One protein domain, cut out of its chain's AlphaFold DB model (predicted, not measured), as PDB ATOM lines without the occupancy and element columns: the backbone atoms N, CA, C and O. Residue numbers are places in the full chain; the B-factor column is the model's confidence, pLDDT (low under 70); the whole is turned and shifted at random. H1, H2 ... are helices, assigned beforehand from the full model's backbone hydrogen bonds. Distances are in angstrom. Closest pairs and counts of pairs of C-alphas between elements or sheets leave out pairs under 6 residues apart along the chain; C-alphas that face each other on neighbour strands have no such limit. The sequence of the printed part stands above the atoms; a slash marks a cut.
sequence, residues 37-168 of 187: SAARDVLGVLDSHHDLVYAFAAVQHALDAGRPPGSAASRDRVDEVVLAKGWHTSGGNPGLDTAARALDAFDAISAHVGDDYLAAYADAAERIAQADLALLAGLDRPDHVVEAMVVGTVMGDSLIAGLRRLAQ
ATOM      1  N   SER A  37       2.724  -4.112  14.607       77.75
ATOM      2  CA  SER A  37       3.954  -3.389  14.960       77.75
ATOM      3  C   SER A  37       4.756  -3.031  13.713       77.75
ATOM      4  O   SER A  37       5.024  -1.856  13.495       77.75
ATOM      5  N   ALA A  38       5.033  -4.009  12.844       72.81
ATOM      6  CA  ALA A  38       5.767  -3.773  11.602       72.81
ATOM      7  C   ALA A  38       5.032  -2.783  10.683       72.81
ATOM      8  O   ALA A  38       5.647  -1.890  10.111       72.81
ATOM      9  N   ALA A  39       3.700  -2.876  10.594       78.62
ATOM     10  CA  ALA A  39       2.898  -1.917   9.839       78.62
ATOM     11  C   ALA A  39       3.008  -0.490  10.407       78.62
ATOM     12  O   ALA A  39       3.064   0.467   9.640       78.62
ATOM     13  N   ARG A  40       3.067  -0.326  11.737       80.75
ATOM     14  CA  ARG A  40       3.268   0.985  12.374       80.75
ATOM     15  C   ARG A  40       4.652   1.554  12.072       80.75
ATOM     16  O   ARG A  40       4.736   2.739  11.760       80.75
ATOM     17  N   ASP A  41       5.692   0.731  12.140       77.44
ATOM     18  CA  ASP A  41       7.068   1.156  11.864       77.44
ATOM     19  C   ASP A  41       7.204   1.623  10.407       77.44
ATOM     20  O   ASP A  41       7.702   2.716  10.143       77.44
ATOM     21  N   VAL A  42       6.637   0.858   9.468       75.44
ATOM     22  CA  VAL A  42       6.564   1.209   8.042       75.44
ATOM     23  C   VAL A  42       5.815   2.528   7.807       75.44
ATOM     24  O   VAL A  42       6.285   3.381   7.056       75.44
ATOM     25  N   LEU A  43       4.667   2.739   8.458       78.50
ATOM     26  CA  LEU A  43       3.911   3.992   8.330       78.50
ATOM     27  C   LEU A  43       4.665   5.187   8.934       78.50
ATOM     28  O   LEU A  43       4.607   6.278   8.378       78.50
ATOM     29  N   GLY A  44       5.411   4.987  10.025       78.06
ATOM     30  CA  GLY A  44       6.251   6.032  10.614       78.06
ATOM     31  C   GLY A  44       7.376   6.492   9.679       78.06
ATOM     32  O   GLY A  44       7.703   7.677   9.641       78.06
ATOM     33  N   VAL A  45       7.928   5.575   8.880       73.19
ATOM     34  CA  VAL A  45       8.922   5.882   7.838       73.19
ATOM     35  C   VAL A  45       8.308   6.702   6.699       73.19
ATOM     36  O   VAL A  45       8.936   7.638   6.211       73.19
ATOM     37  N   LEU A  46       7.069   6.396   6.303       71.75
ATOM     38  CA  LEU A  46       6.338   7.174   5.295       71.75
ATOM     39  C   LEU A  46       6.059   8.609   5.756       71.75
ATOM     40  O   LEU A  46       6.176   9.546   4.972       71.75
ATOM     41  N   ASP A  47       5.730   8.784   7.037       74.44
ATOM     42  CA  ASP A  47       5.373  10.090   7.601       74.44
ATOM     43  C   ASP A  47       6.579  11.023   7.816       74.44
ATOM     44  O   ASP A  47       6.401  12.214   8.069       74.44
ATOM     45  N   SER A  48       7.810  10.510   7.746       66.88
ATOM     46  CA  SER A  48       9.024  11.232   8.156       66.88
ATOM     47  C   SER A  48       9.806  11.902   7.011       66.88
ATOM     48  O   SER A  48      10.868  12.473   7.258       66.88
ATOM     49  N   HIS A  49       9.269  11.913   5.780       58.59
ATOM     50  CA  HIS A  49       9.869  12.552   4.589       58.59
ATOM     51  C   HIS A  49      11.362  12.214   4.377       58.59
ATOM     52  O   HIS A  49      12.173  13.075   4.026       58.59
ATOM     53  N   HIS A  50      11.747  10.962   4.620       63.03
ATOM     54  CA  HIS A  50      13.110  10.488   4.377       63.03
ATOM     55  C   HIS A  50      13.374  10.212   2.886       63.03
ATOM     56  O   HIS A  50      12.448   9.980   2.112       63.03
ATOM     57  N   ASP A  51      14.653  10.211   2.489       67.81
ATOM     58  CA  ASP A  51      15.077   9.783   1.149       67.81
ATOM     59  C   ASP A  51      14.706   8.306   0.891       67.81
ATOM     60  O   ASP A  51      14.669   7.482   1.812       67.81
ATOM     61  N   LEU A  52      14.454   7.963  -0.373       65.25
ATOM     62  CA  LEU A  52      13.958   6.664  -0.833       65.25
ATOM     63  C   LEU A  52      14.841   5.500  -0.380       65.25
ATOM     64  O   LEU A  52      14.334   4.474   0.068       65.25
ATOM     65  N   VAL A  53      16.162   5.674  -0.428       70.12
ATOM     66  CA  VAL A  53      17.122   4.644  -0.000       70.12
ATOM     67  C   VAL A  53      16.932   4.289   1.478       70.12
ATOM     68  O   VAL A  53      16.949   3.114   1.848       70.12
ATOM     69  N   TYR A  54      16.713   5.296   2.326       71.62
ATOM     70  CA  TYR A  54      16.494   5.091   3.755       71.62
ATOM     71  C   TYR A  54      15.140   4.434   4.022       71.62
ATOM     72  O   TYR A  54      15.059   3.483   4.800       71.62
ATOM     73  N   ALA A  55      14.086   4.906   3.350       69.12
ATOM     74  CA  ALA A  55      12.755   4.343   3.515       69.12
ATOM     75  C   ALA A  55      12.705   2.861   3.103       69.12
ATOM     76  O   ALA A  55      12.137   2.046   3.830       69.12
ATOM     77  N   PHE A  56      13.374   2.491   2.007       70.81
ATOM     78  CA  PHE A  56      13.494   1.097   1.577       70.81
ATOM     79  C   PHE A  56      14.202   0.234   2.626       70.81
ATOM     80  O   PHE A  56      13.679  -0.799   3.044       70.81
ATOM     81  N   ALA A  57      15.367   0.677   3.108       74.56
ATOM     82  CA  ALA A  57      16.114  -0.047   4.132       74.56
ATOM     83  C   ALA A  57      15.286  -0.243   5.415       74.56
ATOM     84  O   ALA A  57      15.255  -1.342   5.970       74.56
ATOM     85  N   ALA A  58      14.576   0.792   5.866       73.62
ATOM     86  CA  ALA A  58      13.762   0.730   7.076       73.62
ATOM     87  C   ALA A  58      12.590  -0.261   6.956       73.62
ATOM     88  O   ALA A  58      12.338  -1.019   7.892       73.62
ATOM     89  N   VAL A  59      11.918  -0.315   5.799       72.94
ATOM     90  CA  VAL A  59      10.863  -1.308   5.524       72.94
ATOM     91  C   VAL A  59      11.427  -2.721   5.585       72.94
ATOM     92  O   VAL A  59      10.891  -3.560   6.304       72.94
ATOM     93  N   GLN A  60      12.545  -2.968   4.898       74.81
ATOM     94  CA  GLN A  60      13.200  -4.277   4.890       74.81
ATOM     95  C   GLN A  60      13.560  -4.734   6.312       74.81
ATOM     96  O   GLN A  60      13.342  -5.888   6.678       74.81
ATOM     97  N   HIS A  61      14.062  -3.821   7.147       76.56
ATOM     98  CA  HIS A  61      14.370  -4.113   8.546       76.56
ATOM     99  C   HIS A  61      13.125  -4.394   9.394       76.56
ATOM    100  O   HIS A  61      13.154  -5.295  10.230       76.56
ATOM    101  N   ALA A  62      12.032  -3.657   9.184       73.19
ATOM    102  CA  ALA A  62      10.780  -3.875   9.906       73.19
ATOM    103  C   ALA A  62      10.158  -5.246   9.586       73.19
ATOM    104  O   ALA A  62       9.595  -5.889  10.474       73.19
ATOM    105  N   LEU A  63      10.287  -5.714   8.340       70.44
ATOM    106  CA  LEU A  63       9.815  -7.039   7.920       70.44
ATOM    107  C   LEU A  63      10.603  -8.180   8.566       70.44
ATOM    108  O   LEU A  63      10.037  -9.240   8.844       70.44
ATOM    109  N   ASP A  64      11.886  -7.954   8.840       76.06
ATOM    110  CA  ASP A  64      12.765  -8.959   9.433       76.06
ATOM    111  C   ASP A  64      12.868  -8.894  10.969       76.06
ATOM    112  O   ASP A  64      13.503  -9.731  11.619       76.06
ATOM    113  N   ALA A  65      12.236  -7.895  11.584       74.38
ATOM    114  CA  ALA A  65      12.403  -7.600  12.997       74.38
ATOM    115  C   ALA A  65      12.102  -8.811  13.908       74.38
ATOM    116  O   ALA A  65      11.053  -9.453  13.831       74.38
ATOM    117  N   GLY A  66      13.032  -9.089  14.831       71.06
ATOM    118  CA  GLY A  66      12.870 -10.094  15.889       71.06
ATOM    119  C   GLY A  66      13.198 -11.533  15.491       71.06
ATOM    120  O   GLY A  66      13.037 -12.437  16.313       71.06
ATOM    121  N   ARG A  67      13.669 -11.772  14.264       79.06
ATOM    122  CA  ARG A  67      14.135 -13.094  13.842       79.06
ATOM    123  C   ARG A  67      15.640 -13.255  14.110       79.06
ATOM    124  O   ARG A  67      16.389 -12.298  13.923       79.06
ATOM    125  N   PRO A  68      16.109 -14.440  14.545       84.94
ATOM    126  CA  PRO A  68      17.542 -14.683  14.701       84.94
ATOM    127  C   PRO A  68      18.251 -14.604  13.336       84.94
ATOM    128  O   PRO A  68      17.598 -14.831  12.314       84.94
ATOM    129  N   PRO A  69      19.557 -14.294  13.295       88.62
ATOM    130  CA  PRO A  69      20.332 -14.355  12.059       88.62
ATOM    131  C   PRO A  69      20.424 -15.792  11.530       88.62
ATOM    132  O   PRO A  69      20.188 -16.755  12.269       88.62
ATOM    133  N   GLY A  70      20.764 -15.932  10.249       91.06
ATOM    134  CA  GLY A  70      21.108 -17.236   9.675       91.06
ATOM    135  C   GLY A  70      22.438 -17.766  10.219       91.06
ATOM    136  O   GLY A  70      23.200 -17.038  10.862       91.06
ATOM    137  N   SER A  71      22.736 -19.040   9.969       94.62
ATOM    138  CA  SER A  71      24.038 -19.606  10.321       94.62
ATOM    139  C   SER A  71      25.175 -18.903   9.566       94.62
ATOM    140  O   SER A  71      24.989 -18.422   8.447       94.62
ATOM    141  N   ALA A  72      26.372 -18.872  10.162       95.25
ATOM    142  CA  ALA A  72      27.547 -18.267   9.527       95.25
ATOM    143  C   ALA A  72      27.864 -18.917   8.169       95.25
ATOM    144  O   ALA A  72      28.105 -18.211   7.201       95.25
ATOM    145  N   ALA A  73      27.753 -20.245   8.068       94.00
ATOM    146  CA  ALA A  73      27.997 -20.962   6.818       94.00
ATOM    147  C   ALA A  73      27.003 -20.568   5.711       94.00
ATOM    148  O   ALA A  73      27.402 -20.313   4.579       94.00
ATOM    149  N   SER A  74      25.708 -20.474   6.031       95.19
ATOM    150  CA  SER A  74      24.706 -20.010   5.065       95.19
ATOM    151  C   SER A  74      24.886 -18.535   4.714       95.19
ATOM    152  O   SER A  74      24.618 -18.143   3.579       95.19
ATOM    153  N   ARG A  75      25.355 -17.717   5.661       95.00
ATOM    154  CA  ARG A  75      25.668 -16.307   5.423       95.00
ATOM    155  C   ARG A  75      26.839 -16.143   4.456       95.00
ATOM    156  O   ARG A  75      26.686 -15.403   3.490       95.00
ATOM    157  N   ASP A  76      27.920 -16.895   4.646       95.12
ATOM    158  CA  ASP A  76      29.086 -16.876   3.755       95.12
ATOM    159  C   ASP A  76      28.680 -17.207   2.307       95.12
ATOM    160  O   ASP A  76      29.051 -16.496   1.376       95.12
ATOM    161  N   ARG A  77      27.813 -18.212   2.109       94.94
ATOM    162  CA  ARG A  77      27.284 -18.562   0.777       94.94
ATOM    163  C   ARG A  77      26.457 -17.444   0.141       94.94
ATOM    164  O   ARG A  77      26.501 -17.248  -1.071       94.94
ATOM    165  N   VAL A  78      25.665 -16.718   0.931       95.75
ATOM    166  CA  VAL A  78      24.902 -15.564   0.424       95.75
ATOM    167  C   VAL A  78      25.846 -14.421   0.053       95.75
ATOM    168  O   VAL A  78      25.659 -13.799  -0.992       95.75
ATOM    169  N   ASP A  79      26.877 -14.173   0.860       94.81
ATOM    170  CA  ASP A  79      27.883 -13.149   0.579       94.81
ATOM    171  C   ASP A  79      28.677 -13.475  -0.702       94.81
ATOM    172  O   ASP A  79      28.938 -12.581  -1.509       94.81
ATOM    173  N   GLU A  80      28.973 -14.752  -0.967       94.88
ATOM    174  CA  GLU A  80      29.556 -15.202  -2.240       94.88
ATOM    175  C   GLU A  80      28.660 -14.875  -3.442       94.88
ATOM    176  O   GLU A  80      29.155 -14.388  -4.462       94.88
ATOM    177  N   VAL A  81      27.341 -15.068  -3.326       95.69
ATOM    178  CA  VAL A  81      26.380 -14.687  -4.379       95.69
ATOM    179  C   VAL A  81      26.375 -13.172  -4.591       95.69
ATOM    180  O   VAL A  81      26.441 -12.715  -5.733       95.69
ATOM    181  N   VAL A  82      26.331 -12.384  -3.512       95.56
ATOM    182  CA  VAL A  82      26.371 -10.911  -3.574       95.56
ATOM    183  C   VAL A  82      27.634 -10.437  -4.295       95.56
ATOM    184  O   VAL A  82      27.548  -9.603  -5.202       95.56
ATOM    185  N   LEU A  83      28.792 -11.001  -3.941       94.88
ATOM    186  CA  LEU A  83      30.074 -10.705  -4.577       94.88
ATOM    187  C   LEU A  83      30.081 -11.104  -6.057       94.88
ATOM    188  O   LEU A  83      30.468 -10.295  -6.899       94.88
ATOM    189  N   ALA A  84      29.622 -12.313  -6.388       94.88
ATOM    190  CA  ALA A  84      29.591 -12.817  -7.761       94.88
ATOM    191  C   ALA A  84      28.678 -11.988  -8.677       94.88
ATOM    192  O   ALA A  84      28.998 -11.772  -9.845       94.88
ATOM    193  N   LYS A  85      27.558 -11.489  -8.143       95.12
ATOM    194  CA  LYS A  85      26.630 -10.604  -8.861       95.12
ATOM    195  C   LYS A  85      27.107  -9.150  -8.920       95.12
ATOM    196  O   LYS A  85      26.524  -8.356  -9.652       95.12
ATOM    197  N   GLY A  86      28.148  -8.785  -8.165       95.56
ATOM    198  CA  GLY A  86      28.621  -7.405  -8.055       95.56
ATOM    199  C   GLY A  86      27.606  -6.478  -7.383       95.56
ATOM    200  O   GLY A  86      27.587  -5.279  -7.660       95.56
ATOM    201  N   TRP A  87      26.728  -7.020  -6.537       95.06
ATOM    202  CA  TRP A  87      25.703  -6.230  -5.867       95.06
ATOM    203  C   TRP A  87      26.311  -5.339  -4.786       95.06
ATOM    204  O   TRP A  87      27.100  -5.773  -3.949       95.06
ATOM    205  N   HIS A  88      25.889  -4.077  -4.769       90.94
ATOM    206  CA  HIS A  88      26.257  -3.128  -3.728       90.94
ATOM    207  C   HIS A  88      25.227  -3.175  -2.595       90.94
ATOM    208  O   HIS A  88      24.179  -2.537  -2.670       90.94
ATOM    209  N   THR A  89      25.524  -3.933  -1.538       87.00
ATOM    210  CA  THR A  89      24.662  -4.070  -0.354       87.00
ATOM    211  C   THR A  89      25.366  -3.560   0.904       87.00
ATOM    212  O   THR A  89      26.593  -3.551   1.005       87.00
ATOM    213  N   SER A  90      24.592  -3.097   1.887       85.94
ATOM    214  CA  SER A  90      25.123  -2.826   3.223       85.94
ATOM    215  C   SER A  90      25.272  -4.139   3.997       85.94
ATOM    216  O   SER A  90      24.417  -5.018   3.905       85.94
ATOM    217  N   GLY A  91      26.317  -4.266   4.822       81.69
ATOM    218  CA  GLY A  91      26.540  -5.481   5.625       81.69
ATOM    219  C   GLY A  91      25.425  -5.779   6.641       81.69
ATOM    220  O   GLY A  91      25.269  -6.917   7.071       81.69
ATOM    221  N   GLY A  92      24.626  -4.766   6.994       83.69
ATOM    222  CA  GLY A  92      23.442  -4.901   7.844       83.69
ATOM    223  C   GLY A  92      22.144  -5.194   7.089       83.69
ATOM    224  O   GLY A  92      21.094  -5.187   7.715       83.69
ATOM    225  N   ASN A  93      22.170  -5.406   5.769       85.81
ATOM    226  CA  ASN A  93      20.947  -5.639   5.009       85.81
ATOM    227  C   ASN A  93      20.248  -6.941   5.474       85.81
ATOM    228  O   ASN A  93      20.861  -8.011   5.415       85.81
ATOM    229  N   PRO A  94      18.968  -6.892   5.886       86.56
ATOM    230  CA  PRO A  94      18.248  -8.047   6.438       86.56
ATOM    231  C   PRO A  94      17.945  -9.135   5.395       86.56
ATOM    232  O   PRO A  94      17.667 -10.288   5.737       86.56
ATOM    233  N   GLY A  95      18.037  -8.807   4.101       89.31
ATOM    234  CA  GLY A  95      17.931  -9.778   3.014       89.31
ATOM    235  C   GLY A  95      19.007 -10.860   3.096       89.31
ATOM    236  O   GLY A  95      18.748 -12.010   2.745       89.31
ATOM    237  N   LEU A  96      20.178 -10.524   3.645       93.44
ATOM    238  CA  LEU A  96      21.272 -11.468   3.821       93.44
ATOM    239  C   LEU A  96      20.915 -12.563   4.850       93.44
ATOM    240  O   LEU A  96      21.094 -13.749   4.580       93.44
ATOM    241  N   ASP A  97      20.331 -12.191   5.996       93.56
ATOM    242  CA  ASP A  97      19.866 -13.150   7.015       93.56
ATOM    243  C   ASP A  97      18.614 -13.901   6.567       93.56
ATOM    244  O   ASP A  97      18.418 -15.075   6.885       93.56
ATOM    245  N   THR A  98      17.766 -13.247   5.778       92.00
ATOM    246  CA  THR A  98      16.584 -13.873   5.186       92.00
ATOM    247  C   THR A  98      16.956 -14.994   4.225       92.00
ATOM    248  O   THR A  98      16.429 -16.101   4.365       92.00
ATOM    249  N   ALA A  99      17.898 -14.752   3.313       94.06
ATOM    250  CA  ALA A  99      18.404 -15.777   2.410       94.06
ATOM    251  C   ALA A  99      19.155 -16.883   3.172       94.06
ATOM    252  O   ALA A  99      18.886 -18.063   2.944       94.06
ATOM    253  N   ALA A 100      20.015 -16.522   4.130       95.25
ATOM    254  CA  ALA A 100      20.782 -17.492   4.910       95.25
ATOM    255  C   ALA A 100      19.876 -18.458   5.696       95.25
ATOM    256  O   ALA A 100      20.065 -19.669   5.641       95.25
ATOM    257  N   ARG A 101      18.815 -17.962   6.347       94.19
ATOM    258  CA  ARG A 101      17.844 -18.834   7.035       94.19
ATOM    259  C   ARG A 101      17.073 -19.749   6.091       94.19
ATOM    260  O   ARG A 101      16.692 -20.848   6.486       94.19
ATOM    261  N   ALA A 102      16.795 -19.302   4.865       93.12
ATOM    262  CA  ALA A 102      16.159 -20.162   3.874       93.12
ATOM    263  C   ALA A 102      17.084 -21.329   3.496       93.12
ATOM    264  O   ALA A 102      16.611 -22.459   3.400       93.12
ATOM    265  N   LEU A 103      18.391 -21.077   3.354       94.25
ATOM    266  CA  LEU A 103      19.398 -22.122   3.142       94.25
ATOM    267  C   LEU A 103      19.495 -23.075   4.337       94.25
ATOM    268  O   LEU A 103      19.415 -24.286   4.142       94.25
ATOM    269  N   ASP A 104      19.538 -22.546   5.564       94.19
ATOM    270  CA  ASP A 104      19.533 -23.369   6.780       94.19
ATOM    271  C   ASP A 104      18.315 -24.310   6.823       94.19
ATOM    272  O   ASP A 104      18.424 -25.478   7.200       94.19
ATOM    273  N   ALA A 105      17.141 -23.824   6.407       91.25
ATOM    274  CA  ALA A 105      15.922 -24.628   6.353       91.25
ATOM    275  C   ALA A 105      15.987 -25.745   5.295       91.25
ATOM    276  O   ALA A 105      15.452 -26.831   5.527       91.25
ATOM    277  N   PHE A 106      16.639 -25.505   4.154       90.69
ATOM    278  CA  PHE A 106      16.894 -26.534   3.142       90.69
ATOM    279  C   PHE A 106      17.878 -27.599   3.640       90.69
ATOM    280  O   PHE A 106      17.627 -28.800   3.488       90.69
ATOM    281  N   ASP A 107      18.955 -27.176   4.298       89.62
ATOM    282  CA  ASP A 107      19.955 -28.085   4.857       89.62
ATOM    283  C   ASP A 107      19.371 -28.940   5.993       89.62
ATOM    284  O   ASP A 107      19.642 -30.141   6.068       89.62
ATOM    285  N   ALA A 108      18.473 -28.377   6.811       89.62
ATOM    286  CA  ALA A 108      17.784 -29.101   7.883       89.62
ATOM    287  C   ALA A 108      16.963 -30.309   7.390       89.62
ATOM    288  O   ALA A 108      16.743 -31.253   8.148       89.62
ATOM    289  N   ILE A 109      16.524 -30.306   6.126       90.88
ATOM    290  CA  ILE A 109      15.792 -31.423   5.500       90.88
ATOM    291  C   ILE A 109      16.666 -32.231   4.528       90.88
ATOM    292  O   ILE A 109      16.142 -33.015   3.738       90.88
ATOM    293  N   SER A 110      17.994 -32.055   4.577       83.56
ATOM    294  CA  SER A 110      18.967 -32.686   3.667       83.56
ATOM    295  C   SER A 110      18.720 -32.398   2.176       83.56
ATOM    296  O   SER A 110      19.206 -33.127   1.311       83.56
ATOM    297  N   ALA A 111      17.981 -31.332   1.859       79.00
ATOM    298  CA  ALA A 111      17.743 -30.868   0.497       79.00
ATOM    299  C   ALA A 111      18.764 -29.781   0.157       79.00
ATOM    300  O   ALA A 111      18.407 -28.617  -0.001       79.00
ATOM    301  N   HIS A 112      20.042 -30.164   0.091       78.94
ATOM    302  CA  HIS A 112      21.124 -29.207  -0.107       78.94
ATOM    303  C   HIS A 112      20.937 -28.437  -1.417       78.94
ATOM    304  O   HIS A 112      20.920 -29.014  -2.509       78.94
ATOM    305  N   VAL A 113      20.779 -27.123  -1.295       84.25
ATOM    306  CA  VAL A 113      20.647 -26.230  -2.442       84.25
ATOM    307  C   VAL A 113      22.029 -26.024  -3.043       84.25
ATOM    308  O   VAL A 113      22.903 -25.467  -2.384       84.25
ATOM    309  N   GLY A 114      22.222 -26.473  -4.283       89.00
ATOM    310  CA  GLY A 114      23.463 -26.259  -5.031       89.00
ATOM    311  C   GLY A 114      23.605 -24.832  -5.567       89.00
ATOM    312  O   GLY A 114      22.630 -24.083  -5.656       89.00
ATOM    313  N   ASP A 115      24.820 -24.476  -5.968       89.06
ATOM    314  CA  ASP A 115      25.159 -23.102  -6.360       89.06
ATOM    315  C   ASP A 115      24.462 -22.661  -7.655       89.06
ATOM    316  O   ASP A 115      24.030 -21.516  -7.751       89.06
ATOM    317  N   ASP A 116      24.225 -23.578  -8.602       90.94
ATOM    318  CA  ASP A 116      23.457 -23.293  -9.827       90.94
ATOM    319  C   ASP A 116      22.025 -22.830  -9.518       90.94
ATOM    320  O   ASP A 116      21.485 -21.935 -10.174       90.94
ATOM    321  N   TYR A 117      21.401 -23.419  -8.492       91.12
ATOM    322  CA  TYR A 117      20.076 -22.996  -8.046       91.12
ATOM    323  C   TYR A 117      20.146 -21.592  -7.443       91.12
ATOM    324  O   TYR A 117      19.308 -20.752  -7.764       91.12
ATOM    325  N   LEU A 118      21.148 -21.308  -6.604       92.94
ATOM    326  CA  LEU A 118      21.316 -19.976  -6.019       92.94
ATOM    327  C   LEU A 118      21.585 -18.911  -7.082       92.94
ATOM    328  O   LEU A 118      20.964 -17.851  -7.036       92.94
ATOM    329  N   ALA A 119      22.430 -19.207  -8.067       92.94
ATOM    330  CA  ALA A 119      22.713 -18.315  -9.185       92.94
ATOM    331  C   ALA A 119      21.442 -18.004  -9.994       92.94
ATOM    332  O   ALA A 119      21.138 -16.837 -10.243       92.94
ATOM    333  N   ALA A 120      20.638 -19.022 -10.321       94.94
ATOM    334  CA  ALA A 120      19.372 -18.825 -11.027       94.94
ATOM    335  C   ALA A 120      18.368 -17.982 -10.215       94.94
ATOM    336  O   ALA A 120      17.665 -17.134 -10.773       94.94
ATOM    337  N   TYR A 121      18.308 -18.183  -8.894       95.12
ATOM    338  CA  TYR A 121      17.477 -17.363  -8.008       95.12
ATOM    339  C   TYR A 121      17.981 -15.921  -7.913       95.12
ATOM    340  O   TYR A 121      17.163 -15.000  -7.918       95.12
ATOM    341  N   ALA A 122      19.296 -15.708  -7.882       95.50
ATOM    342  CA  ALA A 122      19.892 -14.377  -7.878       95.50
ATOM    343  C   ALA A 122      19.611 -13.620  -9.188       95.50
ATOM    344  O   ALA A 122      19.246 -12.445  -9.152       95.50
ATOM    345  N   ASP A 123      19.697 -14.292 -10.339       96.38
ATOM    346  CA  ASP A 123      19.315 -13.724 -11.639       96.38
ATOM    347  C   ASP A 123      17.839 -13.314 -11.681       96.38
ATOM    348  O   ASP A 123      17.487 -12.263 -12.221       96.38
ATOM    349  N   ALA A 124      16.951 -14.140 -11.123       95.81
ATOM    350  CA  ALA A 124      15.532 -13.814 -11.036       95.81
ATOM    351  C   ALA A 124      15.281 -12.616 -10.105       95.81
ATOM    352  O   ALA A 124      14.526 -11.714 -10.472       95.81
ATOM    353  N   ALA A 125      15.936 -12.580  -8.941       93.94
ATOM    354  CA  ALA A 125      15.825 -11.484  -7.982       93.94
ATOM    355  C   ALA A 125      16.270 -10.142  -8.585       93.94
ATOM    356  O   ALA A 125      15.586  -9.137  -8.413       93.94
ATOM    357  N   GLU A 126      17.360 -10.128  -9.354       93.81
ATOM    358  CA  GLU A 126      17.832  -8.927 -10.047       93.81
ATOM    359  C   GLU A 126      16.819  -8.404 -11.073       93.81
ATOM    360  O   GLU A 126      16.538  -7.207 -11.111       93.81
ATOM    361  N   ARG A 127      16.215  -9.296 -11.869       94.31
ATOM    362  CA  ARG A 127      15.172  -8.919 -12.842       94.31
ATOM    363  C   ARG A 127      13.935  -8.337 -12.161       94.31
ATOM    364  O   ARG A 127      13.355  -7.386 -12.678       94.31
ATOM    365  N   ILE A 128      13.541  -8.899 -11.019       91.00
ATOM    366  CA  ILE A 128      12.426  -8.383 -10.217       91.00
ATOM    367  C   ILE A 128      12.765  -6.982  -9.698       91.00
ATOM    368  O   ILE A 128      12.023  -6.046  -9.975       91.00
ATOM    369  N   ALA A 129      13.927  -6.809  -9.064       87.00
ATOM    370  CA  ALA A 129      14.351  -5.516  -8.528       87.00
ATOM    371  C   ALA A 129      14.425  -4.422  -9.612       87.00
ATOM    372  O   ALA A 129      14.045  -3.276  -9.377       87.00
ATOM    373  N   GLN A 130      14.871  -4.763 -10.825       88.31
ATOM    374  CA  GLN A 130      14.868  -3.841 -11.965       88.31
ATOM    375  C   GLN A 130      13.450  -3.436 -12.391       88.31
ATOM    376  O   GLN A 130      13.218  -2.265 -12.693       88.31
ATOM    377  N   ALA A 131      12.503  -4.379 -12.411       87.00
ATOM    378  CA  ALA A 131      11.105  -4.095 -12.727       87.00
ATOM    379  C   ALA A 131      10.455  -3.200 -11.659       87.00
ATOM    380  O   ALA A 131       9.748  -2.252 -12.008       87.00
ATOM    381  N   ASP A 132      10.754  -3.449 -10.384       82.69
ATOM    382  CA  ASP A 132      10.276  -2.631  -9.267       82.69
ATOM    383  C   ASP A 132      10.782  -1.185  -9.391       82.69
ATOM    384  O   ASP A 132       9.999  -0.238  -9.327       82.69
ATOM    385  N   LEU A 133      12.079  -0.994  -9.663       79.69
ATOM    386  CA  LEU A 133      12.652   0.339  -9.880       79.69
ATOM    387  C   LEU A 133      12.073   1.040 -11.117       79.69
ATOM    388  O   LEU A 133      11.831   2.247 -11.080       79.69
ATOM    389  N   ALA A 134      11.823   0.304 -12.202       83.50
ATOM    390  CA  ALA A 134      11.218   0.862 -13.410       83.50
ATOM    391  C   ALA A 134       9.786   1.363 -13.165       83.50
ATOM    392  O   ALA A 134       9.405   2.403 -13.704       83.50
ATOM    393  N   LEU A 135       9.010   0.669 -12.324       78.81
ATOM    394  CA  LEU A 135       7.682   1.124 -11.906       78.81
ATOM    395  C   LEU A 135       7.765   2.449 -11.133       78.81
ATOM    396  O   LEU A 135       6.975   3.357 -11.387       78.81
ATOM    397  N   LEU A 136       8.736   2.574 -10.223       75.50
ATOM    398  CA  LEU A 136       8.935   3.784  -9.420       75.50
ATOM    399  C   LEU A 136       9.399   4.982 -10.258       75.50
ATOM    400  O   LEU A 136       8.966   6.104 -10.008       75.50
ATOM    401  N   ALA A 137      10.235   4.753 -11.274       73.81
ATOM    402  CA  ALA A 137      10.739   5.806 -12.158       73.81
ATOM    403  C   ALA A 137       9.638   6.504 -12.981       73.81
ATOM    404  O   ALA A 137       9.857   7.606 -13.479       73.81
ATOM    405  N   GLY A 138       8.463   5.883 -13.127       70.50
ATOM    406  CA  GLY A 138       7.304   6.462 -13.812       70.50
ATOM    407  C   GLY A 138       6.411   7.354 -12.939       70.50
ATOM    408  O   GLY A 138       5.364   7.791 -13.415       70.50
ATOM    409  N   LEU A 139       6.762   7.585 -11.669       74.69
ATOM    410  CA  LEU A 139       5.956   8.365 -10.726       74.69
ATOM    411  C   LEU A 139       6.526   9.783 -10.552       74.69
ATOM    412  O   LEU A 139       7.645   9.965 -10.081       74.69
ATOM    413  N   ASP A 140       5.717  10.802 -10.856       66.56
ATOM    414  CA  ASP A 140       6.151  12.212 -10.871       66.56
ATOM    415  C   ASP A 140       6.161  12.896  -9.489       66.56
ATOM    416  O   ASP A 140       6.609  14.036  -9.349       66.56
ATOM    417  N   ARG A 141       5.631  12.239  -8.448       67.25
ATOM    418  CA  ARG A 141       5.461  12.831  -7.110       67.25
ATOM    419  C   ARG A 141       6.196  12.037  -6.025       67.25
ATOM    420  O   ARG A 141       5.831  10.882  -5.818       67.25
ATOM    421  N   PRO A 142       7.102  12.661  -5.243       64.38
ATOM    422  CA  PRO A 142       7.893  11.986  -4.208       64.38
ATOM    423  C   PRO A 142       7.066  11.158  -3.218       64.38
ATOM    424  O   PRO A 142       7.389   9.997  -2.990       64.38
ATOM    425  N   ASP A 143       5.956  11.705  -2.710       63.78
ATOM    426  CA  ASP A 143       5.078  11.010  -1.752       63.78
ATOM    427  C   ASP A 143       4.523   9.690  -2.320       63.78
ATOM    428  O   ASP A 143       4.438   8.683  -1.619       63.78
ATOM    429  N   HIS A 144       4.208   9.673  -3.619       67.81
ATOM    430  CA  HIS A 144       3.701   8.484  -4.301       67.81
ATOM    431  C   HIS A 144       4.804   7.453  -4.553       67.81
ATOM    432  O   HIS A 144       4.505   6.263  -4.581       67.81
ATOM    433  N   VAL A 145       6.065   7.877  -4.706       66.69
ATOM    434  CA  VAL A 145       7.201   6.956  -4.859       66.69
ATOM    435  C   VAL A 145       7.431   6.180  -3.566       66.69
ATOM    436  O   VAL A 145       7.572   4.960  -3.614       66.69
ATOM    437  N   VAL A 146       7.422   6.849  -2.407       64.06
ATOM    438  CA  VAL A 146       7.639   6.165  -1.121       64.06
ATOM    439  C   VAL A 146       6.478   5.212  -0.802       64.06
ATOM    440  O   VAL A 146       6.717   4.068  -0.416       64.06
ATOM    441  N   GLU A 147       5.227   5.636  -1.026       66.06
ATOM    442  CA  GLU A 147       4.046   4.775  -0.852       66.06
ATOM    443  C   GLU A 147       4.092   3.560  -1.793       66.06
ATOM    444  O   GLU A 147       3.944   2.423  -1.340       66.06
ATOM    445  N   ALA A 148       4.366   3.772  -3.085       69.06
ATOM    446  CA  ALA A 148       4.483   2.698  -4.070       69.06
ATOM    447  C   ALA A 148       5.641   1.743  -3.761       69.06
ATOM    448  O   ALA A 148       5.519   0.549  -4.005       69.06
ATOM    449  N   MET A 149       6.737   2.235  -3.188       68.06
ATOM    450  CA  MET A 149       7.889   1.424  -2.803       68.06
ATOM    451  C   MET A 149       7.601   0.559  -1.572       68.06
ATOM    452  O   MET A 149       7.919  -0.628  -1.570       68.06
ATOM    453  N   VAL A 150       6.953   1.116  -0.545       65.75
ATOM    454  CA  VAL A 150       6.489   0.357   0.628       65.75
ATOM    455  C   VAL A 150       5.522  -0.744   0.200       65.75
ATOM    456  O   VAL A 150       5.674  -1.907   0.574       65.75
ATOM    457  N   VAL A 151       4.540  -0.379  -0.622       67.94
ATOM    458  CA  VAL A 151       3.548  -1.307  -1.160       67.94
ATOM    459  C   VAL A 151       4.206  -2.337  -2.076       67.94
ATOM    460  O   VAL A 151       3.883  -3.513  -1.980       67.94
ATOM    461  N   GLY A 152       5.147  -1.925  -2.921       69.69
ATOM    462  CA  GLY A 152       5.871  -2.785  -3.855       69.69
ATOM    463  C   GLY A 152       6.763  -3.798  -3.147       69.69
ATOM    464  O   GLY A 152       6.767  -4.959  -3.523       69.69
ATOM    465  N   THR A 153       7.418  -3.405  -2.058       67.88
ATOM    466  CA  THR A 153       8.267  -4.303  -1.260       67.88
ATOM    467  C   THR A 153       7.418  -5.345  -0.529       67.88
ATOM    468  O   THR A 153       7.675  -6.542  -0.599       67.88
ATOM    469  N   VAL A 154       6.340  -4.901   0.120       68.19
ATOM    470  CA  VAL A 154       5.476  -5.772   0.925       68.19
ATOM    471  C   VAL A 154       4.570  -6.658   0.067       68.19
ATOM    472  O   VAL A 154       4.385  -7.841   0.351       68.19
ATOM    473  N   MET A 155       3.966  -6.106  -0.985       69.56
ATOM    474  CA  MET A 155       3.143  -6.886  -1.914       69.56
ATOM    475  C   MET A 155       3.994  -7.660  -2.925       69.56
ATOM    476  O   MET A 155       3.496  -8.631  -3.498       69.56
ATOM    477  N   GLY A 156       5.257  -7.269  -3.113       78.06
ATOM    478  CA  GLY A 156       6.228  -7.928  -3.980       78.06
ATOM    479  C   GLY A 156       6.450  -9.374  -3.575       78.06
ATOM    480  O   GLY A 156       6.277 -10.259  -4.407       78.06
ATOM    481  N   ASP A 157       6.687  -9.649  -2.292       80.19
ATOM    482  CA  ASP A 157       6.859 -11.020  -1.792       80.19
ATOM    483  C   ASP A 157       5.661 -11.922  -2.131       80.19
ATOM    484  O   ASP A 157       5.816 -13.039  -2.642       80.19
ATOM    485  N   SER A 158       4.442 -11.420  -1.908       78.62
ATOM    486  CA  SER A 158       3.200 -12.129  -2.238       78.62
ATOM    487  C   SER A 158       3.039 -12.343  -3.748       78.62
ATOM    488  O   SER A 158       2.648 -13.434  -4.180       78.62
ATOM    489  N   LEU A 159       3.371 -11.335  -4.562       84.62
ATOM    490  CA  LEU A 159       3.337 -11.413  -6.022       84.62
ATOM    491  C   LEU A 159       4.343 -12.443  -6.549       84.62
ATOM    492  O   LEU A 159       3.968 -13.319  -7.330       84.62
ATOM    493  N   ILE A 160       5.589 -12.398  -6.074       90.00
ATOM    494  CA  ILE A 160       6.658 -13.342  -6.418       90.00
ATOM    495  C   ILE A 160       6.236 -14.761  -6.049       90.00
ATOM    496  O   ILE A 160       6.350 -15.672  -6.867       90.00
ATOM    497  N   ALA A 161       5.701 -14.971  -4.843       88.56
ATOM    498  CA  ALA A 161       5.243 -16.286  -4.411       88.56
ATOM    499  C   ALA A 161       4.108 -16.830  -5.298       88.56
ATOM    500  O   ALA A 161       4.073 -18.025  -5.600       88.56
ATOM    501  N   GLY A 162       3.173 -15.974  -5.717       87.88
ATOM    502  CA  GLY A 162       2.109 -16.325  -6.660       87.88
ATOM    503  C   GLY A 162       2.649 -16.693  -8.043       87.88
ATOM    504  O   GLY A 162       2.413 -17.804  -8.520       87.88
ATOM    505  N   LEU A 163       3.423 -15.794  -8.655       93.25
ATOM    506  CA  LEU A 163       3.998 -15.982  -9.990       93.25
ATOM    507  C   LEU A 163       4.942 -17.182 -10.051       93.25
ATOM    508  O   LEU A 163       4.881 -17.955 -11.003       93.25
ATOM    509  N   ARG A 164       5.760 -17.398  -9.016       92.94
ATOM    510  CA  ARG A 164       6.636 -18.570  -8.916       92.94
ATOM    511  C   ARG A 164       5.836 -19.870  -8.951       92.94
ATOM    512  O   ARG A 164       6.241 -20.791  -9.650       92.94
ATOM    513  N   ARG A 165       4.711 -19.954  -8.232       92.62
ATOM    514  CA  ARG A 165       3.852 -21.152  -8.243       92.62
ATOM    515  C   ARG A 165       3.239 -21.401  -9.621       92.62
ATOM    516  O   ARG A 165       3.257 -22.537 -10.082       92.62
ATOM    517  N   LEU A 166       2.776 -20.349 -10.296       93.31
ATOM    518  CA  LEU A 166       2.257 -20.446 -11.666       93.31
ATOM    519  C   LEU A 166       3.343 -20.876 -12.663       93.31
ATOM    520  O   LEU A 166       3.105 -21.734 -13.507       93.31
ATOM    521  N   ALA A 167       4.555 -20.328 -12.544       92.62
ATOM    522  CA  ALA A 167       5.689 -20.729 -13.370       92.62
ATOM    523  C   ALA A 167       6.086 -22.192 -13.114       92.62
ATOM    524  O   ALA A 167       6.334 -22.937 -14.052       92.62
ATOM    525  N   GLN A 168       6.077 -22.644 -11.858       90.50
ATOM    526  CA  GLN A 168       6.316 -24.051 -11.522       90.50
ATOM    527  C   GLN A 168       5.253 -24.977 -12.134       90.50
ATOM    528  O   GLN A 168       5.598 -26.023 -12.683       90.50
TER     529      GLN A 168
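This is residues 37 to 168 of the 187 residues of the protein "HTH merR-type domain-containing protein" of Microbacterium immunditiarum (UniProt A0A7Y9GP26). Two helical hairpins, H1-H2 and H5-H6, pack together where H6 crosses H2, and a crossed pair, H3 and H4, bridges H2 to H5. The end of H6, residues 161 to 168, sticks out. The printed part has 132 residues with six named helices, H1 to H6 in order, and no named strand: all helix, compact, radius of gyration of the C-alphas 15.8 A, spans 47 by 31 by 28 A.

Start at H1, residues 37 to 47, which touches H2, residues 52 to 64; the closest C-alphas, of Ala 38 and Ala 62, are 5.3 A apart. H3, residues 72 to 85, touches H4, residues 94 to 108, at a steep tilt of 58 degrees, closest at C-alphas 74 and 100, 4.7 A. H5, residues 115 to 137, touches H6, residues 142 to 168, closest at C-alphas 136 and 145, 5.8 A. Every O i to N i+4 pair is within hydrogen-bond range in H1 to H5, and 21 of 23 in H6.

Find C-alpha 37 at (3.954, -3.389, 14.960), where H1 begins. H5 runs 32.8 A; H6 runs 36.8 A, with a kink of 43 degrees near residue 155, to C-alpha 168 at (6.316, -24.051, -11.522).

The printed part has no cut and no long link. Look for pLDDT under 70 at residues 48 to 52, 55 and 140 to 155.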